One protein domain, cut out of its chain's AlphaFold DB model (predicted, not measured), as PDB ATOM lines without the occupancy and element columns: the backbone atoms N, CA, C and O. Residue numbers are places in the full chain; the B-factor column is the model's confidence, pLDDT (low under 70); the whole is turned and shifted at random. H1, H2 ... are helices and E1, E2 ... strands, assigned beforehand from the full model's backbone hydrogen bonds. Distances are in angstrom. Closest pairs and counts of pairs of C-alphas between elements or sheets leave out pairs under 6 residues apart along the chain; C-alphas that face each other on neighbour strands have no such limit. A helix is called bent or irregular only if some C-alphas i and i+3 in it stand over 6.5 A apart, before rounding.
ATOM      1  N   ILE A 112     146.532 312.584 187.778       52.59
ATOM      2  CA  ILE A 112     147.391 311.528 188.314       52.59
ATOM      3  C   ILE A 112     148.840 312.008 188.205       52.59
ATOM      4  O   ILE A 112     149.324 312.346 187.121       52.59
ATOM      5  N   TYR A 113     149.532 312.054 189.340       54.75
ATOM      6  CA  TYR A 113     150.963 312.340 189.397       54.75
ATOM      7  C   TYR A 113     151.724 311.021 189.418       54.75
ATOM      8  O   TYR A 113     151.502 310.194 190.301       54.75
ATOM      9  N   GLN A 114     152.616 310.823 188.448       63.53
ATOM     10  CA  GLN A 114     153.425 309.612 188.352       63.53
ATOM     11  C   GLN A 114     154.909 309.961 188.451       63.53
ATOM     12  O   GLN A 114     155.418 310.838 187.743       63.53
ATOM     13  N   LEU A 115     155.619 309.228 189.305       61.12
ATOM     14  CA  LEU A 115     157.075 309.261 189.382       61.12
ATOM     15  C   LEU A 115     157.637 308.462 188.198       61.12
ATOM     16  O   LEU A 115     157.469 307.246 188.143       61.12
ATOM     17  N   LYS A 116     158.265 309.137 187.224       64.50
ATOM     18  CA  LYS A 116     158.837 308.467 186.038       64.50
ATOM     19  C   LYS A 116     160.202 307.860 186.315       64.50
ATOM     20  O   LYS A 116     160.524 306.812 185.769       64.50
ATOM     21  N   LYS A 117     161.018 308.549 187.113       72.00
ATOM     22  CA  LYS A 117     162.370 308.112 187.453       72.00
ATOM     23  C   LYS A 117     162.676 308.452 188.903       72.00
ATOM     24  O   LYS A 117     162.538 309.611 189.303       72.00
ATOM     25  N   ALA A 118     163.139 307.449 189.631       73.19
ATOM     26  CA  ALA A 118     163.764 307.607 190.929       73.19
ATOM     27  C   ALA A 118     165.205 307.088 190.859       73.19
ATOM     28  O   ALA A 118     165.490 306.159 190.103       73.19
ATOM     29  N   GLU A 119     166.105 307.706 191.611       77.06
ATOM     30  CA  GLU A 119     167.499 307.281 191.744       77.06
ATOM     31  C   GLU A 119     167.742 306.814 193.170       77.06
ATOM     32  O   GLU A 119     167.316 307.462 194.125       77.06
ATOM     33  N   PHE A 120     168.390 305.661 193.298       79.88
ATOM     34  CA  PHE A 120     168.815 305.129 194.583       79.88
ATOM     35  C   PHE A 120     169.935 306.007 195.146       79.88
ATOM     36  O   PHE A 120     170.911 306.283 194.449       79.88
ATOM     37  N   ILE A 121     169.776 306.459 196.387       82.94
ATOM     38  CA  ILE A 121     170.751 307.315 197.081       82.94
ATOM     39  C   ILE A 121     171.624 306.481 198.014       82.94
ATOM     40  O   ILE A 121     172.796 306.788 198.213       82.94
ATOM     41  N   GLY A 122     171.035 305.448 198.600       83.00
ATOM     42  CA  GLY A 122     171.660 304.591 199.586       83.00
ATOM     43  C   GLY A 122     170.602 303.853 200.385       83.00
ATOM     44  O   GLY A 122     169.400 303.976 200.136       83.00
ATOM     45  N   ASP A 123     171.068 303.089 201.349       83.25
ATOM     46  CA  ASP A 123     170.264 302.251 202.213       83.25
ATOM     47  C   ASP A 123     170.561 302.535 203.687       83.25
ATOM     48  O   ASP A 123     171.631 303.017 204.050       83.25
ATOM     49  N   PHE A 124     169.597 302.228 204.538       80.75
ATOM     50  CA  PHE A 124     169.736 302.215 205.988       80.75
ATOM     51  C   PHE A 124     169.052 300.951 206.485       80.75
ATOM     52  O   PHE A 124     167.850 300.775 206.268       80.75
ATOM     53  N   ILE A 125     169.811 300.059 207.105       81.62
ATOM     54  CA  ILE A 125     169.394 298.722 207.518       81.62
ATOM     55  C   ILE A 125     168.872 297.940 206.298       81.62
ATOM     56  O   ILE A 125     169.643 297.484 205.463       81.62
ATOM     57  N   VAL A 126     167.549 297.834 206.149       75.06
ATOM     58  CA  VAL A 126     166.846 297.148 205.045       75.06
ATOM     59  C   VAL A 126     166.040 298.114 204.163       75.06
ATOM     60  O   VAL A 126     165.284 297.705 203.278       75.06
ATOM     61  N   TYR A 127     166.159 299.418 204.409       76.12
ATOM     62  CA  TYR A 127     165.375 300.456 203.747       76.12
ATOM     63  C   TYR A 127     166.187 301.141 202.665       76.12
ATOM     64  O   TYR A 127     167.230 301.726 202.944       76.12
ATOM     65  N   ALA A 128     165.669 301.145 201.439       78.44
ATOM     66  CA  ALA A 128     166.258 301.903 200.348       78.44
ATOM     67  C   ALA A 128     165.689 303.322 200.308       78.44
ATOM     68  O   ALA A 128     164.472 303.544 200.377       78.44
ATOM     69  N   ILE A 129     166.586 304.288 200.154       79.19
ATOM     70  CA  ILE A 129     166.269 305.707 200.060       79.19
ATOM     71  C   ILE A 129     166.395 306.138 198.602       79.19
ATOM     72  O   ILE A 129     167.420 305.913 197.951       79.19
ATOM     73  N   TYR A 130     165.353 306.794 198.094       78.56
ATOM     74  CA  TYR A 130     165.265 307.217 196.704       78.56
ATOM     75  C   TYR A 130     165.051 308.727 196.567       78.56
ATOM     76  O   TYR A 130     164.297 309.353 197.316       78.56
ATOM     77  N   CYS A 131     165.683 309.302 195.546       77.50
ATOM     78  CA  CYS A 131     165.443 310.662 195.071       77.50
ATOM     79  C   CYS A 131     164.516 310.623 193.857       77.50
ATOM     80  O   CYS A 131     164.756 309.862 192.918       77.50
ATOM     81  N   VAL A 132     163.493 311.475 193.813       74.50
ATOM     82  CA  VAL A 132     162.693 311.686 192.599       74.50
ATOM     83  C   VAL A 132     163.477 312.567 191.632       74.50
ATOM     84  O   VAL A 132     163.662 313.758 191.871       74.50
ATOM     85  N   VAL A 133     163.880 312.001 190.493       70.06
ATOM     86  CA  VAL A 133     164.727 312.706 189.512       70.06
ATOM     87  C   VAL A 133     163.914 313.335 188.396       70.06
ATOM     88  O   VAL A 133     164.229 314.424 187.924       70.06
ATOM     89  N   LYS A 134     162.848 312.657 187.961       68.19
ATOM     90  CA  LYS A 134     161.931 313.191 186.949       68.19
ATOM     91  C   LYS A 134     160.487 312.960 187.384       68.19
ATOM     92  O   LYS A 134     159.987 311.837 187.233       68.19
ATOM     93  N   PRO A 135     159.801 313.990 187.910       65.81
ATOM     94  CA  PRO A 135     158.362 313.925 188.079       65.81
ATOM     95  C   PRO A 135     157.687 313.971 186.705       65.81
ATOM     96  O   PRO A 135     158.216 314.531 185.743       65.81
ATOM     97  N   SER A 136     156.503 313.379 186.599       64.12
ATOM     98  CA  SER A 136     155.651 313.560 185.433       64.12
ATOM     99  C   SER A 136     154.221 313.829 185.843       64.12
ATOM    100  O   SER A 136     153.710 313.260 186.810       64.12
ATOM    101  N   ILE A 137     153.593 314.719 185.089       61.66
ATOM    102  CA  ILE A 137     152.211 315.105 185.294       61.66
ATOM    103  C   ILE A 137     151.438 314.564 184.102       61.66
ATOM    104  O   ILE A 137     151.704 314.963 182.967       61.66
ATOM    105  N   PHE A 138     150.503 313.652 184.356       57.75
ATOM    106  CA  PHE A 138     149.554 313.221 183.343       57.75
ATOM    107  C   PHE A 138     148.281 314.051 183.487       57.75
ATOM    108  O   PHE A 138     147.622 314.064 184.530       57.75
ATOM    109  N   LEU A 139     147.969 314.794 182.430       54.97
ATOM    110  CA  LEU A 139     146.708 315.501 182.288       54.97
ATOM    111  C   LEU A 139     145.790 314.628 181.447       54.97
ATOM    112  O   LEU A 139     146.007 314.480 180.251       54.97
ATOM    113  N   ASP A 140     144.737 314.102 182.060       44.06
ATOM    114  CA  ASP A 140     143.736 313.274 181.376       44.06
ATOM    115  C   ASP A 140     142.782 314.102 180.481       44.06
ATOM    116  O   ASP A 140     141.682 313.682 180.132       44.06
ATOM    117  N   ARG A 141     143.157 315.348 180.146       51.22
ATOM    118  CA  ARG A 141     142.335 316.269 179.353       51.22
ATOM    119  C   ARG A 141     142.956 316.502 177.986       51.22
ATOM    120  O   ARG A 141     143.931 317.239 177.864       51.22
ATOM    121  N   PHE A 142     142.303 315.971 176.960       44.50
ATOM    122  CA  PHE A 142     142.423 316.480 175.600       44.50
ATOM    123  C   PHE A 142     141.480 317.679 175.449       44.50
ATOM    124  O   PHE A 142     140.263 317.543 175.583       44.50
ATOM    125  N   TYR A 143     142.030 318.868 175.208       45.62
ATOM    126  CA  TYR A 143     141.232 320.052 174.893       45.62
ATOM    127  C   TYR A 143     140.892 320.030 173.401       45.62
ATOM    128  O   TYR A 143     141.691 320.460 172.575       45.62
ATOM    129  N   VAL A 144     139.711 319.526 173.044       43.75
ATOM    130  CA  VAL A 144     139.149 319.757 171.705       43.75
ATOM    131  C   VAL A 144     138.459 321.116 171.750       43.75
ATOM    132  O   VAL A 144     137.343 321.240 172.248       43.75
ATOM    133  N   LEU A 145     139.167 322.161 171.324       40.94
ATOM    134  CA  LEU A 145     138.638 323.524 171.317       40.94
ATOM    135  C   LEU A 145     137.757 323.724 170.079       40.94
ATOM    136  O   LEU A 145     138.247 323.694 168.950       40.94
ATOM    137  N   SER A 146     136.460 323.950 170.291       44.09
ATOM    138  CA  SER A 146     135.575 324.486 169.255       44.09
ATOM    139  C   SER A 146     135.812 326.001 169.113       44.09
ATOM    140  O   SER A 146     136.172 326.671 170.083       44.09
ATOM    141  N   LYS A 147     135.593 326.568 167.916       47.84
ATOM    142  CA  LYS A 147     135.768 328.013 167.637       47.84
ATOM    143  C   LYS A 147     134.904 328.932 168.524       47.84
ATOM    144  O   LYS A 147     135.197 330.120 168.606       47.84
ATOM    145  N   ALA A 148     133.849 328.410 169.155       51.78
ATOM    146  CA  ALA A 148     132.877 329.196 169.917       51.78
ATOM    147  C   ALA A 148     133.248 329.377 171.402       51.78
ATOM    148  O   ALA A 148     132.793 330.329 172.030       51.78
ATOM    149  N   ASP A 149     134.125 328.533 171.954       47.22
ATOM    150  CA  ASP A 149     134.379 328.482 173.402       47.22
ATOM    151  C   ASP A 149     135.685 329.179 173.838       47.22
ATOM    152  O   ASP A 149     136.149 329.034 174.970       47.22
ATOM    153  N   CYS A 150     136.321 329.942 172.942       53.75
ATOM    154  CA  CYS A 150     137.727 330.310 173.105       53.75
ATOM    155  C   CYS A 150     138.023 331.215 174.312       53.75
ATOM    156  O   CYS A 150     139.004 330.962 174.996       53.75
ATOM    157  N   LYS A 151     137.228 332.245 174.635       56.94
ATOM    158  CA  LYS A 151     137.670 333.255 175.627       56.94
ATOM    159  C   LYS A 151     137.726 332.752 177.076       56.94
ATOM    160  O   LYS A 151     138.745 332.945 177.732       56.94
ATOM    161  N   SER A 152     136.671 332.106 177.577       57.47
ATOM    162  CA  SER A 152     136.636 331.615 178.968       57.47
ATOM    163  C   SER A 152     137.479 330.351 179.164       57.47
ATOM    164  O   SER A 152     138.032 330.124 180.242       57.47
ATOM    165  N   ILE A 153     137.619 329.527 178.118       56.81
ATOM    166  CA  ILE A 153     138.488 328.350 178.156       56.81
ATOM    167  C   ILE A 153     139.960 328.760 178.063       56.81
ATOM    168  O   ILE A 153     140.761 328.190 178.797       56.81
ATOM    169  N   LEU A 154     140.321 329.769 177.259       57.75
ATOM    170  CA  LEU A 154     141.695 330.292 177.191       57.75
ATOM    171  C   LEU A 154     142.140 330.900 178.523       57.75
ATOM    172  O   LEU A 154     143.215 330.551 179.001       57.75
ATOM    173  N   SER A 155     141.310 331.717 179.180       60.78
ATOM    174  CA  SER A 155     141.664 332.277 180.495       60.78
ATOM    175  C   SER A 155     141.829 331.190 181.567       60.78
ATOM    176  O   SER A 155     142.733 331.250 182.402       60.78
ATOM    177  N   ASN A 156     140.989 330.149 181.523       62.91
ATOM    178  CA  ASN A 156     141.123 328.985 182.401       62.91
ATOM    179  C   ASN A 156     142.363 328.146 182.065       62.91
ATOM    180  O   ASN A 156     143.006 327.617 182.972       62.91
ATOM    181  N   LEU A 157     142.714 328.025 180.784       62.38
ATOM    182  CA  LEU A 157     143.902 327.315 180.325       62.38
ATOM    183  C   LEU A 157     145.175 328.045 180.759       62.38
ATOM    184  O   LEU A 157     146.059 327.404 181.311       62.38
ATOM    185  N   GLU A 158     145.251 329.367 180.605       63.97
ATOM    186  CA  GLU A 158     146.380 330.176 181.081       63.97
ATOM    187  C   GLU A 158     146.572 330.065 182.597       63.97
ATOM    188  O   GLU A 158     147.691 329.872 183.070       63.97
ATOM    189  N   SER A 159     145.484 330.128 183.372       66.50
ATOM    190  CA  SER A 159     145.533 329.913 184.824       66.50
ATOM    191  C   SER A 159     146.010 328.497 185.173       66.50
ATOM    192  O   SER A 159     146.863 328.311 186.045       66.50
ATOM    193  N   HIS A 160     145.538 327.482 184.439       62.50
ATOM    194  CA  HIS A 160     146.005 326.107 184.596       62.50
ATOM    195  C   HIS A 160     147.485 325.937 184.238       62.50
ATOM    196  O   HIS A 160     148.185 325.234 184.964       62.50
ATOM    197  N   LEU A 161     147.963 326.570 183.166       63.28
ATOM    198  CA  LEU A 161     149.365 326.532 182.747       63.28
ATOM    199  C   LEU A 161     150.265 327.221 183.775       63.28
ATOM    200  O   LEU A 161     151.231 326.611 184.217       63.28
ATOM    201  N   LYS A 162     149.884 328.403 184.279       67.44
ATOM    202  CA  LYS A 162     150.601 329.076 185.379       67.44
ATOM    203  C   LYS A 162     150.679 328.204 186.632       67.44
ATOM    204  O   LYS A 162     151.723 328.122 187.271       67.44
ATOM    205  N   TYR A 163     149.594 327.514 186.978       64.50
ATOM    206  CA  TYR A 163     149.593 326.566 188.092       64.50
ATOM    207  C   TYR A 163     150.512 325.359 187.833       64.50
ATOM    208  O   TYR A 163     151.195 324.893 188.744       64.50
ATOM    209  N   HIS A 164     150.564 324.865 186.593       62.41
ATOM    210  CA  HIS A 164     151.493 323.806 186.198       62.41
ATOM    211  C   HIS A 164     152.952 324.255 186.271       62.41
ATOM    212  O   HIS A 164     153.769 323.504 186.801       62.41
ATOM    213  N   ASP A 165     153.266 325.475 185.847       59.25
ATOM    214  CA  ASP A 165     154.610 326.041 185.969       59.25
ATOM    215  C   ASP A 165     155.029 326.180 187.437       59.25
ATOM    216  O   ASP A 165     156.156 325.841 187.799       59.25
ATOM    217  N   ILE A 166     154.119 326.601 188.324       62.31
ATOM    218  CA  ILE A 166     154.381 326.655 189.774       62.31
ATOM    219  C   ILE A 166     154.681 325.255 190.331       62.31
ATOM    220  O   ILE A 166     155.620 325.095 191.110       62.31
ATOM    221  N   LEU A 167     153.932 324.232 189.911       60.88
ATOM    222  CA  LEU A 167     154.151 322.847 190.340       60.88
ATOM    223  C   LEU A 167     155.473 322.264 189.825       60.88
ATOM    224  O   LEU A 167     156.178 321.596 190.577       60.88
ATOM    225  N   LEU A 168     155.822 322.521 188.561       57.84
ATOM    226  CA  LEU A 168     157.076 322.062 187.952       57.84
ATOM    227  C   LEU A 168     158.308 322.745 188.564       57.84
ATOM    228  O   LEU A 168     159.403 322.186 188.534       57.84
ATOM    229  N   ASN A 169     158.126 323.927 189.156       55.91
ATOM    230  CA  ASN A 169     159.182 324.657 189.850       55.91
ATOM    231  C   ASN A 169     159.482 324.139 191.266       55.91
ATOM    232  O   ASN A 169     160.483 324.556 191.857       55.91
ATOM    233  N   VAL A 170     158.690 323.209 191.818       57.41
ATOM    234  CA  VAL A 170     159.035 322.563 193.092       57.41
ATOM    235  C   VAL A 170     160.108 321.503 192.837       57.41
ATOM    236  O   VAL A 170     159.837 320.423 192.315       57.41
ATOM    237  N   LYS A 171     161.356 321.835 193.175       53.31
ATOM    238  CA  LYS A 171     162.523 320.966 192.981       53.31
ATOM    239  C   LYS A 171     162.856 320.201 194.269       53.31
ATOM    240  O   LYS A 171     162.796 320.779 195.353       53.31
ATOM    241  N   LEU A 172     163.283 318.945 194.091       56.44
ATOM    242  CA  LEU A 172     163.812 317.998 195.089       56.44
ATOM    243  C   LEU A 172     162.762 317.353 196.015       56.44
ATOM    244  O   LEU A 172     162.358 317.912 197.035       56.44
ATOM    245  N   PHE A 173     162.376 316.127 195.658       59.47
ATOM    246  CA  PHE A 173     161.504 315.254 196.443       59.47
ATOM    247  C   PHE A 173     162.187 313.917 196.706       59.47
ATOM    248  O   PHE A 173     162.879 313.388 195.836       59.47
ATOM    249  N   TYR A 174     161.937 313.352 197.877       57.38
ATOM    250  CA  TYR A 174     162.563 312.126 198.354       57.38
ATOM    251  C   TYR A 174     161.510 311.201 198.965       57.38
ATOM    252  O   TYR A 174     160.454 311.658 199.406       57.38
ATOM    253  N   PHE A 175     161.776 309.898 198.970       57.62
ATOM    254  CA  PHE A 175     160.931 308.894 199.625       57.62
ATOM    255  C   PHE A 175     161.776 307.675 200.037       57.62
ATOM    256  O   PHE A 175     162.809 307.402 199.419       57.62
ATOM    257  N   SER A 176     161.353 306.937 201.068       50.81
ATOM    258  CA  SER A 176     161.891 305.602 201.379       50.81
ATOM    259  C   SER A 176     160.938 304.511 200.921       50.81
ATOM    260  O   SER A 176     159.716 304.668 200.971       50.81
ATOM    261  N   ILE A 177     161.507 303.381 200.505       55.00
ATOM    262  CA  ILE A 177     160.779 302.130 200.308       55.00
ATOM    263  C   ILE A 177     161.497 301.040 201.097       55.00
ATOM    264  O   ILE A 177     162.714 300.881 200.999       55.00
ATOM    265  N   LEU A 178     160.727 300.260 201.852       43.53
ATOM    266  CA  LEU A 178     161.199 298.998 202.406       43.53
ATOM    267  C   LEU A 178     161.338 297.981 201.267       43.53
ATOM    268  O   LEU A 178     160.337 297.599 200.654       43.53
ATOM    269  N   LEU A 179     162.566 297.566 200.957       36.97
ATOM    270  CA  LEU A 179     162.815 296.522 199.967       36.97
ATOM    271  C   LEU A 179     162.939 295.181 200.685       36.97
ATOM    272  O   LEU A 179     163.974 294.872 201.263       36.97
ATOM    273  N   TYR A 180     161.904 294.348 200.604       33.09
ATOM    274  CA  TYR A 180     162.053 292.938 200.951       33.09
ATOM    275  C   TYR A 180     162.790 292.230 199.812       33.09
ATOM    276  O   TYR A 180     162.190 291.846 198.806       33.09
ATOM    277  N   THR A 181     164.103 292.052 199.945       24.98
ATOM    278  CA  THR A 181     164.817 291.075 199.121       24.98
ATOM    279  C   THR A 181     164.550 289.696 199.715       24.98
ATOM    280  O   THR A 181     165.120 289.324 200.734       24.98
ATOM    281  N   SER A 182     163.623 288.968 199.094       29.98
ATOM    282  CA  SER A 182     163.300 287.565 199.366       29.98
ATOM    283  C   SER A 182     164.570 286.703 199.440       29.98
ATOM    284  O   SER A 182     165.091 286.281 198.410       29.98
ATOM    285  N   ALA A 183     165.088 286.475 200.651       27.34
ATOM    286  CA  ALA A 183     166.141 285.492 200.914       27.34
ATOM    287  C   ALA A 183     166.292 285.106 202.401       27.34
ATOM    288  O   ALA A 183     167.382 284.722 202.801       27.34
ATOM    289  N   SER A 184     165.254 285.157 203.241       29.27
ATOM    290  CA  SER A 184     165.299 284.398 204.502       29.27
ATOM    291  C   SER A 184     163.917 284.233 205.115       29.27
ATOM    292  O   SER A 184     163.313 285.188 205.595       29.27
ATOM    293  N   VAL A 192     159.219 297.275 212.046       47.00
ATOM    294  CA  VAL A 192     158.570 298.586 211.935       47.00
ATOM    295  C   VAL A 192     159.082 299.269 210.680       47.00
ATOM    296  O   VAL A 192     160.249 299.649 210.632       47.00
ATOM    297  N   SER A 193     158.214 299.407 209.674       57.94
ATOM    298  CA  SER A 193     158.545 300.066 208.416       57.94
ATOM    299  C   SER A 193     159.059 301.475 208.716       57.94
ATOM    300  O   SER A 193     158.271 302.348 209.086       57.94
ATOM    301  N   TRP A 194     160.368 301.699 208.596       64.31
ATOM    302  CA  TRP A 194     160.948 303.010 208.838       64.31
ATOM    303  C   TRP A 194     160.452 303.988 207.776       64.31
ATOM    304  O   TRP A 194     160.709 303.857 206.573       64.31
ATOM    305  N   ASN A 195     159.695 304.975 208.240       76.38
ATOM    306  CA  ASN A 195     159.192 306.059 207.426       76.38
ATOM    307  C   ASN A 195     160.055 307.291 207.688       76.38
ATOM    308  O   ASN A 195     160.064 307.806 208.804       76.38
ATOM    309  N   ILE A 196     160.721 307.802 206.650       81.81
ATOM    310  CA  ILE A 196     161.605 308.972 206.770       81.81
ATOM    311  C   ILE A 196     160.856 310.231 207.256       81.81
ATOM    312  O   ILE A 196     161.475 311.176 207.749       81.81
ATOM    313  N   SER A 197     159.519 310.270 207.188       83.75
ATOM    314  CA  SER A 197     158.746 311.365 207.793       83.75
ATOM    315  C   SER A 197     158.990 311.508 209.301       83.75
ATOM    316  O   SER A 197     159.021 312.632 209.792       83.75
ATOM    317  N   SER A 198     159.272 310.419 210.016       87.12
ATOM    318  CA  SER A 198     159.605 310.427 211.446       87.12
ATOM    319  C   SER A 198     161.111 310.313 211.661       87.12
ATOM    320  O   SER A 198     161.833 309.820 210.793       87.12
ATOM    321  N   SER A 199     161.620 310.827 212.782       89.88
ATOM    322  CA  SER A 199     163.026 310.610 213.137       89.88
ATOM    323  C   SER A 199     163.266 309.157 213.550       89.88
ATOM    324  O   SER A 199     162.326 308.451 213.934       89.88
ATOM    325  N   VAL A 200     164.513 308.688 213.495       88.19
ATOM    326  CA  VAL A 200     164.888 307.356 214.002       88.19
ATOM    327  C   VAL A 200     164.535 307.252 215.486       88.19
ATOM    328  O   VAL A 200     163.922 306.272 215.899       88.19
ATOM    329  N   GLN A 201     164.828 308.295 216.269       85.94
ATOM    330  CA  GLN A 201     164.511 308.343 217.700       85.94
ATOM    331  C   GLN A 201     163.007 308.197 217.970       85.94
ATOM    332  O   GLN A 201     162.606 307.388 218.807       85.94
ATOM    333  N   GLU A 202     162.168 308.939 217.241       84.81
ATOM    334  CA  GLU A 202     160.713 308.870 217.409       84.81
ATOM    335  C   GLU A 202     160.173 307.512 216.951       84.81
ATOM    336  O   GLU A 202     159.324 306.927 217.620       84.81
ATOM    337  N   THR A 203     160.728 306.958 215.869       81.88
ATOM    338  CA  THR A 203     160.370 305.619 215.377       81.88
ATOM    339  C   THR A 203     160.668 304.550 216.427       81.88
ATOM    340  O   THR A 203     159.814 303.709 216.699       81.88
ATOM    341  N   VAL A 204     161.845 304.596 217.063       82.12
ATOM    342  CA  VAL A 204     162.222 303.663 218.138       82.12
ATOM    343  C   VAL A 204     161.305 303.840 219.344       82.12
ATOM    344  O   VAL A 204     160.720 302.867 219.816       82.12
ATOM    345  N   LYS A 205     161.106 305.075 219.813       81.94
ATOM    346  CA  LYS A 205     160.237 305.367 220.961       81.94
ATOM    347  C   LYS A 205     158.816 304.849 220.748       81.94
ATOM    348  O   LYS A 205     158.237 304.238 221.640       81.94
ATOM    349  N   GLN A 206     158.262 305.074 219.563       73.00
ATOM    350  CA  GLN A 206     156.913 304.642 219.228       73.00
ATOM    351  C   GLN A 206     156.844 303.135 218.975       73.00
ATOM    352  O   GLN A 206     155.853 302.526 219.352       73.00
ATOM    353  N   SER A 207     157.891 302.495 218.443       72.06
ATOM    354  CA  SER A 207     157.927 301.028 218.307       72.06
ATOM    355  C   SER A 207     157.765 300.293 219.642       72.06
ATOM    356  O   SER A 207     157.247 299.186 219.664       72.06
ATOM    357  N   LEU A 208     158.145 300.917 220.759       73.81
ATOM    358  CA  LEU A 208     158.000 300.341 222.098       73.81
ATOM    359  C   LEU A 208     156.574 300.448 222.663       73.81
ATOM    360  O   LEU A 208     156.250 299.762 223.628       73.81
ATOM    361  N   VAL A 209     155.734 301.326 222.106       71.44
ATOM    362  CA  VAL A 209     154.427 301.700 222.682       71.44
ATOM    363  C   VAL A 209     153.267 301.445 221.715       71.44
ATOM    364  O   VAL A 209     152.124 301.287 222.139       71.44
ATOM    365  N   HIS A 210     153.531 301.425 220.412       62.41
ATOM    366  CA  HIS A 210     152.512 301.517 219.379       62.41
ATOM    367  C   HIS A 210     152.214 300.157 218.742       62.41
ATOM    368  O   HIS A 210     153.117 299.381 218.444       62.41
ATOM    369  N   ASP A 211     150.932 299.907 218.469       62.84
ATOM    370  CA  ASP A 211     150.488 298.801 217.619       62.84
ATOM    371  C   ASP A 211     151.225 298.828 216.267       62.84
ATOM    372  O   ASP A 211     151.034 299.740 215.455       62.84
ATOM    373  N   HIS A 212     152.060 297.811 216.032       63.34
ATOM    374  CA  HIS A 212     152.869 297.638 214.822       63.34
ATOM    375  C   HIS A 212     152.029 297.483 213.541       63.34
ATOM    376  O   HIS A 212     152.586 297.462 212.443       63.34
ATOM    377  N   SER A 213     150.698 297.387 213.651       57.50
ATOM    378  CA  SER A 213     149.785 297.263 212.513       57.50
ATOM    379  C   SER A 213     149.702 298.512 211.626       57.50
ATOM    380  O   SER A 213     149.204 298.421 210.498       57.50
ATOM    381  N   LYS A 214     150.176 299.680 212.089       61.47
ATOM    382  CA  LYS A 214     150.115 300.937 211.324       61.47
ATOM    383  C   LYS A 214     151.497 301.567 211.140       61.47
ATOM    384  O   LYS A 214     152.211 301.754 212.123       61.47
ATOM    385  N   PRO A 215     151.865 301.965 209.905       63.00
ATOM    386  CA  PRO A 215     153.081 302.732 209.688       63.00
ATOM    387  C   PRO A 215     152.963 304.076 210.410       63.00
ATOM    388  O   PRO A 215     151.949 304.769 210.297       63.00
ATOM    389  N   LEU A 216     154.008 304.442 211.144       71.19
ATOM    390  CA  LEU A 216     154.112 305.731 211.814       71.19
ATOM    391  C   LEU A 216     154.442 306.795 210.770       71.19
ATOM    392  O   LEU A 216     155.477 306.730 210.108       71.19
ATOM    393  N   ILE A 217     153.523 307.739 210.577       77.62
ATOM    394  CA  ILE A 217     153.644 308.787 209.562       77.62
ATOM    395  C   ILE A 217     153.528 310.141 210.247       77.62
ATOM    396  O   ILE A 217     152.461 310.502 210.742       77.62
ATOM    397  N   ASN A 218     154.605 310.926 210.225       83.69
ATOM    398  CA  ASN A 218     154.525 312.323 210.625       83.69
ATOM    399  C   ASN A 218     154.019 313.164 209.448       83.69
ATOM    400  O   ASN A 218     154.783 313.591 208.578       83.69
ATOM    401  N   HIS A 219     152.708 313.406 209.425       84.31
ATOM    402  CA  HIS A 219     152.030 314.121 208.344       84.31
ATOM    403  C   HIS A 219     152.557 315.544 208.100       84.31
ATOM    404  O   HIS A 219     152.385 316.042 206.990       84.31
ATOM    405  N   ILE A 220     153.233 316.166 209.076       85.50
ATOM    406  CA  ILE A 220     153.838 317.502 208.937       85.50
ATOM    407  C   ILE A 220     154.941 317.501 207.872       85.50
ATOM    408  O   ILE A 220     155.139 318.507 207.201       85.50
ATOM    409  N   PHE A 221     155.640 316.384 207.664       86.19
ATOM    410  CA  PHE A 221     156.733 316.287 206.686       86.19
ATOM    411  C   PHE A 221     156.337 315.573 205.387       86.19
ATOM    412  O   PHE A 221     157.145 315.462 204.461       86.19
ATOM    413  N   VAL A 222     155.093 315.095 205.283       85.12
ATOM    414  CA  VAL A 222     154.602 314.379 204.098       85.12
ATOM    415  C   VAL A 222     154.059 315.372 203.077       85.12
ATOM    416  O   VAL A 222     152.908 315.802 203.125       85.12
ATOM    417  N   TRP A 223     154.881 315.689 202.081       83.19
ATOM    418  CA  TRP A 223     154.564 316.635 201.013       83.19
ATOM    419  C   TRP A 223     153.296 316.276 200.235       83.19
ATOM    420  O   TRP A 223     152.450 317.133 199.964       83.19
ATOM    421  N   ASN A 224     153.124 314.999 199.900       79.31
ATOM    422  CA  ASN A 224     151.986 314.523 199.117       79.31
ATOM    423  C   ASN A 224     150.736 314.200 199.956       79.31
ATOM    424  O   ASN A 224     149.793 313.633 199.410       79.31
ATOM    425  N   ASN A 225     150.677 314.591 201.235       82.06
ATOM    426  CA  ASN A 225     149.540 314.291 202.115       82.06
ATOM    427  C   ASN A 225     148.214 314.878 201.591       82.06
ATOM    428  O   ASN A 225     147.167 314.244 201.628       82.06
ATOM    429  N   HIS A 226     148.246 316.086 201.024       78.06
ATOM    430  CA  HIS A 226     147.058 316.699 200.420       78.06
ATOM    431  C   HIS A 226     146.614 315.994 199.122       78.06
ATOM    432  O   HIS A 226     145.432 315.984 198.792       78.06
ATOM    433  N   LEU A 227     147.549 315.380 198.387       74.50
ATOM    434  CA  LEU A 227     147.242 314.595 197.186       74.50
ATOM    435  C   LEU A 227     146.664 313.225 197.555       74.50
ATOM    436  O   LEU A 227     145.838 312.689 196.814       74.50
ATOM    437  N   SER A 228     147.077 312.663 198.695       72.19
ATOM    438  CA  SER A 228     146.623 311.351 199.156       72.19
ATOM    439  C   SER A 228     145.180 311.357 199.665       72.19
ATOM    440  O   SER A 228     144.491 310.356 199.501       72.19
ATOM    441  N   GLN A 229     144.678 312.492 200.166       72.38
ATOM    442  CA  GLN A 229     143.295 312.640 200.659       72.38
ATOM    443  C   GLN A 229     142.222 312.204 199.646       72.38
ATOM    444  O   GLN A 229     141.161 311.723 200.032       72.38
ATOM    445  N   ILE A 230     142.488 312.323 198.342       66.69
ATOM    446  CA  ILE A 230     141.543 311.916 197.287       66.69
ATOM    447  C   ILE A 230     141.370 310.388 197.248       66.69
ATOM    448  O   ILE A 230     140.306 309.879 196.892       66.69
ATOM    449  N   PHE A 231     142.411 309.648 197.622       65.00
ATOM    450  CA  PHE A 231     142.431 308.188 197.631       65.00
ATOM    451  C   PHE A 231     141.936 307.600 198.960       65.00
ATOM    452  O   PHE A 231     141.505 306.443 198.991       65.00
ATOM    453  N   ASP A 232     141.949 308.396 200.031       55.47
ATOM    454  CA  ASP A 232     141.539 307.994 201.381       55.47
ATOM    455  C   ASP A 232     140.071 307.549 201.456       55.47
ATOM    456  O   ASP A 232     139.745 306.646 202.224       55.47
ATOM    457  N   ASN A 233     139.201 308.090 200.598       56.44
ATOM    458  CA  ASN A 233     137.773 307.753 200.579       56.44
ATOM    459  C   ASN A 233     137.457 306.369 199.981       56.44
ATOM    460  O   ASN A 233     136.340 305.883 200.134       56.44
ATOM    461  N   ASN A 234     138.415 305.716 199.313       51.22
ATOM    462  CA  ASN A 234     138.190 304.479 198.556       51.22
ATOM    463  C   ASN A 234     139.154 303.357 198.973       51.22
ATOM    464  O   ASN A 234     139.859 302.840 198.118       51.22
ATOM    465  N   ALA A 235     139.223 302.985 200.260       47.41
ATOM    466  CA  ALA A 235     139.836 301.747 200.804       47.41
ATOM    467  C   ALA A 235     141.250 301.319 200.305       47.41
ATOM    468  O   ALA A 235     141.724 300.235 200.634       47.41
ATOM    469  N   LYS A 236     141.962 302.150 199.534       51.53
ATOM    470  CA  LYS A 236     143.213 301.833 198.822       51.53
ATOM    471  C   LYS A 236     144.411 302.605 199.380       51.53
ATOM    472  O   LYS A 236     145.382 302.855 198.665       51.53
ATOM    473  N   LYS A 237     144.388 302.924 200.682       50.03
ATOM    474  CA  LYS A 237     145.522 303.544 201.399       50.03
ATOM    475  C   LYS A 237     146.829 302.753 201.284       50.03
ATOM    476  O   LYS A 237     147.897 303.338 201.383       50.03
ATOM    477  N   ILE A 238     146.749 301.450 201.003       48.81
ATOM    478  CA  ILE A 238     147.876 300.503 200.972       48.81
ATOM    479  C   ILE A 238     148.947 300.850 199.907       48.81
ATOM    480  O   ILE A 238     150.013 300.252 199.894       48.81
ATOM    481  N   SER A 239     148.722 301.829 199.022       56.59
ATOM    482  CA  SER A 239     149.605 302.074 197.866       56.59
ATOM    483  C   SER A 239     150.163 303.494 197.725       56.59
ATOM    484  O   SER A 239     150.759 303.806 196.695       56.59
ATOM    485  N   ILE A 240     150.015 304.361 198.735       64.50
ATOM    486  CA  ILE A 240     150.521 305.740 198.650       64.50
ATOM    487  C   ILE A 240     151.821 305.871 199.435       64.50
ATOM    488  O   ILE A 240     151.826 305.884 200.661       64.50
ATOM    489  N   LEU A 241     152.926 305.995 198.703       73.75
ATOM    490  CA  LEU A 241     154.236 306.264 199.284       73.75
ATOM    491  C   LEU A 241     154.288 307.696 199.817       73.75
ATOM    492  O   LEU A 241     153.955 308.639 199.096       73.75
ATOM    493  N   SER A 242     154.727 307.862 201.063       77.56
ATOM    494  CA  SER A 242     155.019 309.177 201.627       77.56
ATOM    495  C   SER A 242     156.212 309.796 200.902       77.56
ATOM    496  O   SER A 242     157.297 309.220 200.863       77.56
ATOM    497  N   ILE A 243     156.009 310.982 200.334       80.00
ATOM    498  CA  ILE A 243     157.053 311.782 199.694       80.00
ATOM    499  C   ILE A 243     157.336 312.972 200.599       80.00
ATOM    500  O   ILE A 243     156.405 313.649 201.030       80.00
ATOM    501  N   PHE A 244     158.606 313.258 200.854       83.31
ATOM    502  CA  PHE A 244     159.045 314.406 201.636       83.31
ATOM    503  C   PHE A 244     159.872 315.366 200.781       83.31
ATOM    504  O   PHE A 244     160.458 315.004 199.756       83.31
ATOM    505  N   ARG A 245     159.894 316.628 201.203       83.12
ATOM    506  CA  ARG A 245     160.713 317.680 200.600       83.12
ATOM    507  C   ARG A 245     161.907 317.944 201.503       83.12
ATOM    508  O   ARG A 245     161.720 318.156 202.696       83.12
ATOM    509  N   GLY A 246     163.106 318.005 200.935       87.56
ATOM    510  CA  GLY A 246     164.302 318.323 201.707       87.56
ATOM    511  C   GLY A 246     165.579 317.845 201.054       87.56
ATOM    512  O   GLY A 246     165.842 318.203 199.909       87.56
ATOM    513  N   PHE A 247     166.371 317.087 201.795       87.06
ATOM    514  CA  PHE A 247     167.638 316.530 201.353       87.06
ATOM    515  C   PHE A 247     167.807 315.141 201.955       87.06
ATOM    516  O   PHE A 247     167.427 314.897 203.093       87.06
ATOM    517  N   ALA A 248     168.408 314.231 201.205       86.81
ATOM    518  CA  ALA A 248     168.882 312.972 201.747       86.81
ATOM    519  C   ALA A 248     170.191 312.619 201.057       86.81
ATOM    520  O   ALA A 248     170.304 312.725 199.831       86.81
ATOM    521  N   LYS A 249     171.177 312.200 201.843       88.31
ATOM    522  CA  LYS A 249     172.435 311.672 201.337       88.31
ATOM    523  C   LYS A 249     172.935 310.584 202.263       88.31
ATOM    524  O   LYS A 249     172.920 310.745 203.478       88.31
ATOM    525  N   VAL A 250     173.400 309.507 201.656       89.69
ATOM    526  CA  VAL A 250     174.048 308.399 202.342       89.69
ATOM    527  C   VAL A 250     175.497 308.375 201.888       89.69
ATOM    528  O   VAL A 250     175.790 308.537 200.702       89.69
ATOM    529  N   PHE A 251     176.408 308.241 202.838       93.88
ATOM    530  CA  PHE A 251     177.835 308.170 202.593       93.88
ATOM    531  C   PHE A 251     178.422 307.045 203.431       93.88
ATOM    532  O   PHE A 251     178.218 307.009 204.639       93.88
ATOM    533  N   THR A 252     179.155 306.140 202.794       93.50
ATOM    534  CA  THR A 252     179.766 304.993 203.467       93.50
ATOM    535  C   THR A 252     181.276 305.142 203.425       93.50
ATOM    536  O   THR A 252     181.845 305.393 202.362       93.50
ATOM    537  N   ILE A 253     181.917 304.989 204.578       95.25
ATOM    538  CA  ILE A 253     183.370 305.028 204.753       95.25
ATOM    539  C   ILE A 253     183.835 303.834 205.569       95.25
ATOM    540  O   ILE A 253     183.035 303.152 206.200       95.25
ATOM    541  N   VAL A 254     185.141 303.595 205.555       95.56
ATOM    542  CA  VAL A 254     185.788 302.623 206.433       95.56
ATOM    543  C   VAL A 254     186.631 303.395 207.443       95.56
ATOM    544  O   VAL A 254     187.447 304.229 207.047       95.56
ATOM    545  N   VAL A 255     186.421 303.142 208.733       94.94
ATOM    546  CA  VAL A 255     187.169 303.747 209.843       94.94
ATOM    547  C   VAL A 255     187.679 302.609 210.714       94.94
ATOM    548  O   VAL A 255     186.879 301.840 211.223       94.94
ATOM    549  N   ASN A 256     188.999 302.489 210.877       94.62
ATOM    550  CA  ASN A 256     189.622 301.409 211.659       94.62
ATOM    551  C   ASN A 256     189.119 300.005 211.270       94.62
ATOM    552  O   ASN A 256     188.754 299.221 212.134       94.62
ATOM    553  N   GLU A 257     189.068 299.713 209.966       93.94
ATOM    554  CA  GLU A 257     188.563 298.442 209.404       93.94
ATOM    555  C   GLU A 257     187.056 298.186 209.599       93.94
ATOM    556  O   GLU A 257     186.522 297.219 209.057       93.94
ATOM    557  N   GLU A 258     186.333 299.087 210.265       94.12
ATOM    558  CA  GLU A 258     184.883 299.018 210.404       94.12
ATOM    559  C   GLU A 258     184.178 299.833 209.320       94.12
ATOM    560  O   GLU A 258     184.572 300.953 208.979       94.12
ATOM    561  N   LEU A 259     183.093 299.276 208.779       93.31
ATOM    562  CA  LEU A 259     182.212 299.998 207.872       93.31
ATOM    563  C   LEU A 259     181.370 300.988 208.685       93.31
ATOM    564  O   LEU A 259     180.621 300.587 209.573       93.31
ATOM    565  N   VAL A 260     181.477 302.274 208.359       95.50
ATOM    566  CA  VAL A 260     180.700 303.347 208.977       95.50
ATOM    567  C   VAL A 260     179.845 304.014 207.910       95.50
ATOM    568  O   VAL A 260     180.358 304.543 206.918       95.50
ATOM    569  N   LYS A 261     178.529 304.025 208.109       94.88
ATOM    570  CA  LYS A 261     177.585 304.704 207.220       94.88
ATOM    571  C   LYS A 261     177.086 305.974 207.885       94.88
ATOM    572  O   LYS A 261     176.570 305.940 208.992       94.88
ATOM    573  N   ASN A 262     177.221 307.098 207.202       95.12
ATOM    574  CA  ASN A 262     176.714 308.394 207.621       95.12
ATOM    575  C   ASN A 262     175.562 308.798 206.695       95.12
ATOM    576  O   ASN A 262     175.736 308.984 205.488       95.12
ATOM    577  N   ILE A 263     174.376 308.910 207.270       93.56
ATOM    578  CA  ILE A 263     173.134 309.256 206.600       93.56
ATOM    579  C   ILE A 263     172.730 310.632 207.105       93.56
ATOM    580  O   ILE A 263     172.513 310.826 208.295       93.56
ATOM    581  N   LEU A 264     172.606 311.592 206.198       94.12
ATOM    582  CA  LEU A 264     172.091 312.916 206.509       94.12
ATOM    583  C   LEU A 264     170.772 313.108 205.780       94.12
ATOM    584  O   LEU A 264     170.733 313.148 204.547       94.12
ATOM    585  N   ILE A 265     169.703 313.256 206.547       91.56
ATOM    586  CA  ILE A 265     168.367 313.537 206.041       91.56
ATOM    587  C   ILE A 265     167.943 314.888 206.580       91.56
ATOM    588  O   ILE A 265     168.064 315.163 207.766       91.56
ATOM    589  N   SER A 266     167.402 315.733 205.717       92.19
ATOM    590  CA  SER A 266     166.668 316.902 206.148       92.19
ATOM    591  C   SER A 266     165.308 316.982 205.484       92.19
ATOM    592  O   SER A 266     165.114 316.544 204.347       92.19
ATOM    593  N   LYS A 267     164.343 317.515 206.221       89.69
ATOM    594  CA  LYS A 267     162.927 317.534 205.871       89.69
ATOM    595  C   LYS A 267     162.369 318.911 206.195       89.69
ATOM    596  O   LYS A 267     162.581 319.447 207.279       89.69
ATOM    597  N   PHE A 268     161.647 319.479 205.240       86.38
ATOM    598  CA  PHE A 268     160.883 320.704 205.437       86.38
ATOM    599  C   PHE A 268     159.442 320.349 205.765       86.38
ATOM    600  O   PHE A 268     158.839 319.523 205.074       86.38
ATOM    601  N   ALA A 269     158.888 321.009 206.777       86.12
ATOM    602  CA  ALA A 269     157.471 320.921 207.062       86.12
ATOM    603  C   ALA A 269     156.656 321.402 205.856       86.12
ATOM    604  O   ALA A 269     156.998 322.370 205.168       86.12
ATOM    605  N   THR A 270     155.561 320.708 205.587       81.38
ATOM    606  CA  THR A 270     154.509 321.199 204.713       81.38
ATOM    607  C   THR A 270     153.741 322.290 205.434       81.38
ATOM    608  O   THR A 270     153.346 322.099 206.580       81.38
ATOM    609  N   GLU A 271     153.517 323.418 204.761       70.88
ATOM    610  CA  GLU A 271     152.742 324.524 205.327       70.88
ATOM    611  C   GLU A 271     151.373 324.036 205.824       70.88
ATOM    612  O   GLU A 271     150.644 323.348 205.101       70.88
ATOM    613  N   HIS A 272     151.027 324.411 207.056       65.56
ATOM    614  CA  HIS A 272     149.770 324.019 207.680       65.56
ATOM    615  C   HIS A 272     148.562 324.718 207.041       65.56
ATOM    616  O   HIS A 272     148.625 325.841 206.522       65.56
ATOM    617  N   PHE A 273     147.424 324.026 207.086       57.44
ATOM    618  CA  PHE A 273     146.146 324.542 206.620       57.44
ATOM    619  C   PHE A 273     145.510 325.412 207.711       57.44
ATOM    620  O   PHE A 273     144.894 324.896 208.630       57.44
ATOM    621  N   GLY A 274     145.628 326.735 207.578       58.88
ATOM    622  CA  GLY A 274     144.890 327.718 208.378       58.88
ATOM    623  C   GLY A 274     144.197 328.769 207.504       58.88
ATOM    624  O   GLY A 274     144.564 328.954 206.339       58.88
ATOM    625  N   TYR A 275     143.203 329.470 208.064       56.25
ATOM    626  CA  TYR A 275     142.447 330.531 207.373       56.25
ATOM    627  C   TYR A 275     143.325 331.721 206.947       56.25
ATOM    628  O   TYR A 275     143.072 332.337 205.915       56.25
ATOM    629  N   VAL A 276     144.380 332.022 207.711       64.56
ATOM    630  CA  VAL A 276     145.370 333.060 207.395       64.56
ATOM    631  C   VAL A 276     146.749 332.417 207.383       64.56
ATOM    632  O   VAL A 276     147.211 331.917 208.403       64.56
ATOM    633  N   ARG A 277     147.420 332.437 206.229       65.12
ATOM    634  CA  ARG A 277     148.755 331.846 206.081       65.12
ATOM    635  C   ARG A 277     149.820 332.915 206.256       65.12
ATOM    636  O   ARG A 277     149.957 333.807 205.421       65.12
ATOM    637  N   LYS A 278     150.592 332.811 207.334       70.56
ATOM    638  CA  LYS A 278     151.831 333.568 207.518       70.56
ATOM    639  C   LYS A 278     152.991 332.590 207.529       70.56
ATOM    640  O   LYS A 278     153.026 331.665 208.327       70.56
ATOM    641  N   ARG A 279     153.968 332.821 206.651       70.62
ATOM    642  CA  ARG A 279     155.175 331.985 206.572       70.62
ATOM    643  C   ARG A 279     156.080 332.119 207.804       70.62
ATOM    644  O   ARG A 279     156.876 331.230 208.070       70.62
ATOM    645  N   ARG A 280     155.991 333.242 208.525       78.25
ATOM    646  CA  ARG A 280     156.742 333.515 209.758       78.25
ATOM    647  C   ARG A 280     155.787 333.599 210.944       78.25
ATOM    648  O   ARG A 280     154.736 334.230 210.820       78.25
ATOM    649  N   GLY A 281     156.220 333.054 212.080       82.06
ATOM    650  CA  GLY A 281     155.450 332.986 213.321       82.06
ATOM    651  C   GLY A 281     154.744 331.643 213.506       82.06
ATOM    652  O   GLY A 281     154.802 330.778 212.630       82.06
ATOM    653  N   SER A 282     154.103 331.489 214.660       84.00
ATOM    654  CA  SER A 282     153.198 330.381 214.944       84.00
ATOM    655  C   SER A 282     151.768 330.743 214.544       84.00
ATOM    656  O   SER A 282     151.378 331.916 214.581       84.00
ATOM    657  N   ASP A 283     150.976 329.745 214.168       82.44
ATOM    658  CA  ASP A 283     149.523 329.890 214.098       82.44
ATOM    659  C   ASP A 283     148.885 329.857 215.505       82.44
ATOM    660  O   ASP A 283     149.578 329.810 216.526       82.44
ATOM    661  N   ILE A 284     147.550 329.924 215.561       83.81
ATOM    662  CA  ILE A 284     146.783 329.876 216.819       83.81
ATOM    663  C   ILE A 284     146.902 328.528 217.547       83.81
ATOM    664  O   ILE A 284     146.592 328.453 218.732       83.81
ATOM    665  N   GLU A 285     147.341 327.482 216.847       82.94
ATOM    666  CA  GLU A 285     147.558 326.136 217.380       82.94
ATOM    667  C   GLU A 285     149.019 325.932 217.821       82.94
ATOM    668  O   GLU A 285     149.360 324.886 218.368       82.94
ATOM    669  N   GLY A 286     149.886 326.932 217.625       83.31
ATOM    670  CA  GLY A 286     151.306 326.859 217.960       83.31
ATOM    671  C   GLY A 286     152.169 326.197 216.884       83.31
ATOM    672  O   GLY A 286     153.360 325.987 217.117       83.31
ATOM    673  N   ASN A 287     151.623 325.892 215.703       80.81
ATOM    674  CA  ASN A 287     152.387 325.287 214.618       80.81
ATOM    675  C   ASN A 287     153.184 326.344 213.855       80.81
ATOM    676  O   ASN A 287     152.692 327.431 213.536       80.81
ATOM    677  N   TYR A 288     154.408 325.990 213.478       83.31
ATOM    678  CA  TYR A 288     155.270 326.839 212.667       83.31
ATOM    679  C   TYR A 288     155.313 326.325 211.230       83.31
ATOM    680  O   TYR A 288     155.639 325.170 210.962       83.31
ATOM    681  N   SER A 289     155.006 327.205 210.275       76.56
ATOM    682  CA  SER A 289     154.931 326.835 208.851       76.56
ATOM    683  C   SER A 289     156.298 326.603 208.195       76.56
ATOM    684  O   SER A 289     156.361 326.057 207.099       76.56
ATOM    685  N   ASN A 290     157.389 327.039 208.833       82.62
ATOM    686  CA  ASN A 290     158.749 326.970 208.292       82.62
ATOM    687  C   ASN A 290     159.673 326.070 209.132       82.62
ATOM    688  O   ASN A 290     160.885 326.280 209.161       82.62
ATOM    689  N   THR A 291     159.097 325.066 209.793       88.56
ATOM    690  CA  THR A 291     159.857 324.067 210.546       88.56
ATOM    691  C   THR A 291     160.709 323.212 209.612       88.56
ATOM    692  O   THR A 291     160.287 322.799 208.527       88.56
ATOM    693  N   PHE A 292     161.924 322.932 210.055       89.19
ATOM    694  CA  PHE A 292     162.918 322.133 209.369       89.19
ATOM    695  C   PHE A 292     163.548 321.161 210.361       89.19
ATOM    696  O   PHE A 292     164.004 321.566 211.429       89.19
ATOM    697  N   GLU A 293     163.609 319.894 209.981       93.38
ATOM    698  CA  GLU A 293     164.337 318.860 210.708       93.38
ATOM    699  C   GLU A 293     165.555 318.440 209.897       93.38
ATOM    700  O   GLU A 293     165.442 318.186 208.698       93.38
ATOM    701  N   ALA A 294     166.709 318.335 210.545       95.25
ATOM    702  CA  ALA A 294     167.883 317.661 210.014       95.25
ATOM    703  C   ALA A 294     168.301 316.563 210.987       95.25
ATOM    704  O   ALA A 294     168.574 316.829 212.154       95.25
ATOM    705  N   GLU A 295     168.353 315.334 210.504       95.12
ATOM    706  CA  GLU A 295     168.783 314.169 211.254       95.12
ATOM    707  C   GLU A 295     170.044 313.596 210.617       95.12
ATOM    708  O   GLU A 295     170.071 313.278 209.424       95.12
ATOM    709  N   GLN A 296     171.088 313.473 211.430       96.62
ATOM    710  CA  GLN A 296     172.281 312.721 211.092       96.62
ATOM    711  C   GLN A 296     172.214 311.365 211.789       96.62
ATOM    712  O   GLN A 296     172.136 311.291 213.015       96.62
ATOM    713  N   THR A 297     172.272 310.294 211.009       94.81
ATOM    714  CA  THR A 297     172.332 308.922 211.499       94.81
ATOM    715  C   THR A 297     173.675 308.316 211.125       94.81
ATOM    716  O   THR A 297     174.076 308.360 209.964       94.81
ATOM    717  N   ILE A 298     174.382 307.764 212.102       95.56
ATOM    718  CA  ILE A 298     175.636 307.046 211.897       95.56
ATOM    719  C   ILE A 298     175.402 305.593 212.276       95.56
ATOM    720  O   ILE A 298     174.970 305.321 213.396       95.56
ATOM    721  N   THR A 299     175.704 304.676 211.363       94.31
ATOM    722  CA  THR A 299     175.758 303.249 211.670       94.31
ATOM    723  C   THR A 299     177.181 302.733 211.613       94.31
ATOM    724  O   THR A 299     177.994 303.228 210.828       94.31
ATOM    725  N   VAL A 300     177.488 301.765 212.471       93.56
ATOM    726  CA  VAL A 300     178.810 301.140 212.580       93.56
ATOM    727  C   VAL A 300     178.650 299.627 212.516       93.56
ATOM    728  O   VAL A 300     177.748 299.079 213.148       93.56
ATOM    729  N   GLY A 301     179.525 298.970 211.758       89.88
ATOM    730  CA  GLY A 301     179.539 297.521 211.573       89.88
ATOM    731  C   GLY A 301     178.913 297.083 210.249       89.88
ATOM    732  O   GLY A 301     178.141 297.809 209.620       89.88
ATOM    733  N   LEU A 302     179.253 295.870 209.804       80.69
ATOM    734  CA  LEU A 302     178.757 295.309 208.537       80.69
ATOM    735  C   LEU A 302     177.237 295.108 208.534       80.69
ATOM    736  O   LEU A 302     176.617 295.201 207.478       80.69
ATOM    737  N   ASN A 303     176.656 294.861 209.709       80.00
ATOM    738  CA  ASN A 303     175.219 294.674 209.894       80.00
ATOM    739  C   ASN A 303     174.551 295.884 210.558       80.00
ATOM    740  O   ASN A 303     173.421 295.765 211.021       80.00
ATOM    741  N   GLU A 304     175.237 297.034 210.604       84.06
ATOM    742  CA  GLU A 304     174.754 298.236 211.293       84.06
ATOM    743  C   GLU A 304     174.476 297.983 212.789       84.06
ATOM    744  O   GLU A 304     173.454 298.402 213.332       84.06
ATOM    745  N   ASP A 305     175.407 297.286 213.450       85.88
ATOM    746  CA  ASP A 305     175.304 296.803 214.835       85.88
ATOM    747  C   ASP A 305     175.065 297.934 215.848       85.88
ATOM    748  O   ASP A 305     174.360 297.759 216.846       85.88
ATOM    749  N   TYR A 306     175.620 299.117 215.572       91.62
ATOM    750  CA  TYR A 306     175.390 300.327 216.355       91.62
ATOM    751  C   TYR A 306     174.740 301.400 215.498       91.62
ATOM    752  O   TYR A 306     175.193 301.670 214.386       91.62
ATOM    753  N   ILE A 307     173.717 302.056 216.049       92.19
ATOM    754  CA  ILE A 307     172.990 303.145 215.395       92.19
ATOM    755  C   ILE A 307     172.987 304.357 216.321       92.19
ATOM    756  O   ILE A 307     172.412 304.333 217.409       92.19
ATOM    757  N   TYR A 308     173.586 305.444 215.855       94.75
ATOM    758  CA  TYR A 308     173.544 306.749 216.497       94.75
ATOM    759  C   TYR A 308     172.658 307.667 215.665       94.75
ATOM    760  O   TYR A 308     172.862 307.786 214.461       94.75
ATOM    761  N   SER A 309     171.693 308.338 216.287       94.75
ATOM    762  CA  SER A 309     170.877 309.363 215.631       94.75
ATOM    763  C   SER A 309     170.963 310.670 216.408       94.75
ATOM    764  O   SER A 309     170.770 310.698 217.627       94.75
ATOM    765  N   TYR A 310     171.236 311.752 215.686       96.62
ATOM    766  CA  TYR A 310     171.264 313.111 216.194       96.62
ATOM    767  C   TYR A 310     170.320 313.993 215.370       96.62
ATOM    768  O   TYR A 310     170.519 314.181 214.169       96.62
ATOM    769  N   LEU A 311     169.291 314.527 216.029       95.81
ATOM    770  CA  LEU A 311     168.254 315.361 215.425       95.81
ATOM    771  C   LEU A 311     168.462 316.833 215.798       95.81
ATOM    772  O   LEU A 311     168.602 317.177 216.970       95.81
ATOM    773  N   GLN A 312     168.414 317.708 214.799       96.56
ATOM    774  CA  GLN A 312     168.377 319.157 214.954       96.56
ATOM    775  C   GLN A 312     167.096 319.714 214.343       96.56
ATOM    776  O   GLN A 312     166.719 319.363 213.224       96.56
ATOM    777  N   ILE A 313     166.450 320.626 215.067       93.62
ATOM    778  CA  ILE A 313     165.221 321.292 214.637       93.62
ATOM    779  C   ILE A 313     165.507 322.781 214.476       93.62
ATOM    780  O   ILE A 313     166.092 323.415 215.355       93.62
ATOM    781  N   ARG A 314     165.078 323.349 213.350       90.75
ATOM    782  CA  ARG A 314     165.076 324.788 213.092       90.75
ATOM    783  C   ARG A 314     163.648 325.239 212.815       90.75
ATOM    784  O   ARG A 314     162.954 324.614 212.019       90.75
ATOM    785  N   VAL A 315     163.245 326.337 213.444       85.38
ATOM    786  CA  VAL A 315     161.914 326.949 213.321       85.38
ATOM    787  C   VAL A 315     162.028 328.333 212.687       85.38
ATOM    788  O   VAL A 315     163.035 329.022 212.979       85.38
TER     789      VAL A 315
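What this domain is: This is residues 112 to 184 and 192 to 315 of the 315 residues of the protein "SAC domain-containing protein" of Streblomastix strix (UniProt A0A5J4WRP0). A single long sheet of seven strands is twisted and bent back on itself: the hairpin E1 and E2 makes one leaf, E4 to E7 make the other, and E3 is the hinge between them. H1 reaches away from the sheet toward one end of the long axis, where residues 146 to 152 and 158 to 163 stick out, while H2 and H3 are short helices in a long, mostly irregular stretch. The printed part has 197 residues, in the order E1 E2 H1 E3 H2 H3 E4 E5 E6 E7, with helices and strands mixed. The sheet runs E1, E2, E3, E4, E5, E6, E7, antiparallel throughout. The whole is loose, with a radius of gyration of the C-alphas of 20.5 A, and elongated, spanning 75 by 44 by 34 A.

How they stand to each other: E1, residues 112 to 124, an edge strand, is the antiparallel neighbour of E2, residues 127 to 138; N 119 and O 131 are 2.9 A apart. E1 bends by 75 degrees at residue 121 and E2 by 67 degrees at residue 133. H1, residues 150 to 168, only grazes the sheet with its residues 164 to 168, and touches no helix. E3, residues 173 to 178, is antiparallel to E2, with N 130 and O 175 at 2.9 A. H2, residues 200 to 207, only grazes the sheet with its residues 200 to 201. H3, residues 225 to 232, is not on the sheet. E4, residues 244 to 255, pairs with E3 over residues 244 to 245, where N 244 and O 174 are 2.8 A apart, and with E5, residues 258 to 268, over residues 246 to 255, where N 251 and O 262 are 2.8 A apart. E6, residues 292 to 300, follows beside E5, with N 263 and O 297 at 2.8 A, and the edge strand E7, residues 306 to 314, beside E6, with N 294 and O 312 at 2.9 A. E4 to E7 form a meander, each strand the antiparallel neighbour of the one before. In this folded sheet, bent into two leaves that face each other, the closest C-alphas of E1 and E4 are those of Gly 122 and Val 250, 5.3 A. Every O i to N i+4 pair is within hydrogen-bond range in H1 and H2, but 2 of 4 in H3.

Where its parts are: E1 begins at C-alpha 112, (147.391, 311.528, 188.314), and measures 30.0 A; E2 measures 28.8 A. H1 is 25.7 A long and begins at C-alpha 150, (137.727, 330.310, 173.105). E3 is 17.3 A, H2 10.3 A and H3 10.2 A. E4 is 31.2 A, E5 32.7 A, E6 26.5 A and E7 26.7 A, ending at C-alpha 314, (165.076, 324.788, 213.092).

The domain as a whole: The C-alphas farthest apart are those of Ala 148 and Asn 256, 75.7 A. Residues 185 to 191 are not printed, and C-alphas 184 and 192 are 17.4 A apart across this cut. The links E2 to H1, H2 to H3, H3 to E4 and E5 to E6 are long. Mean pLDDT of the printed part is 72.5, and 82 residues are under 70, among them residues 134 to 184.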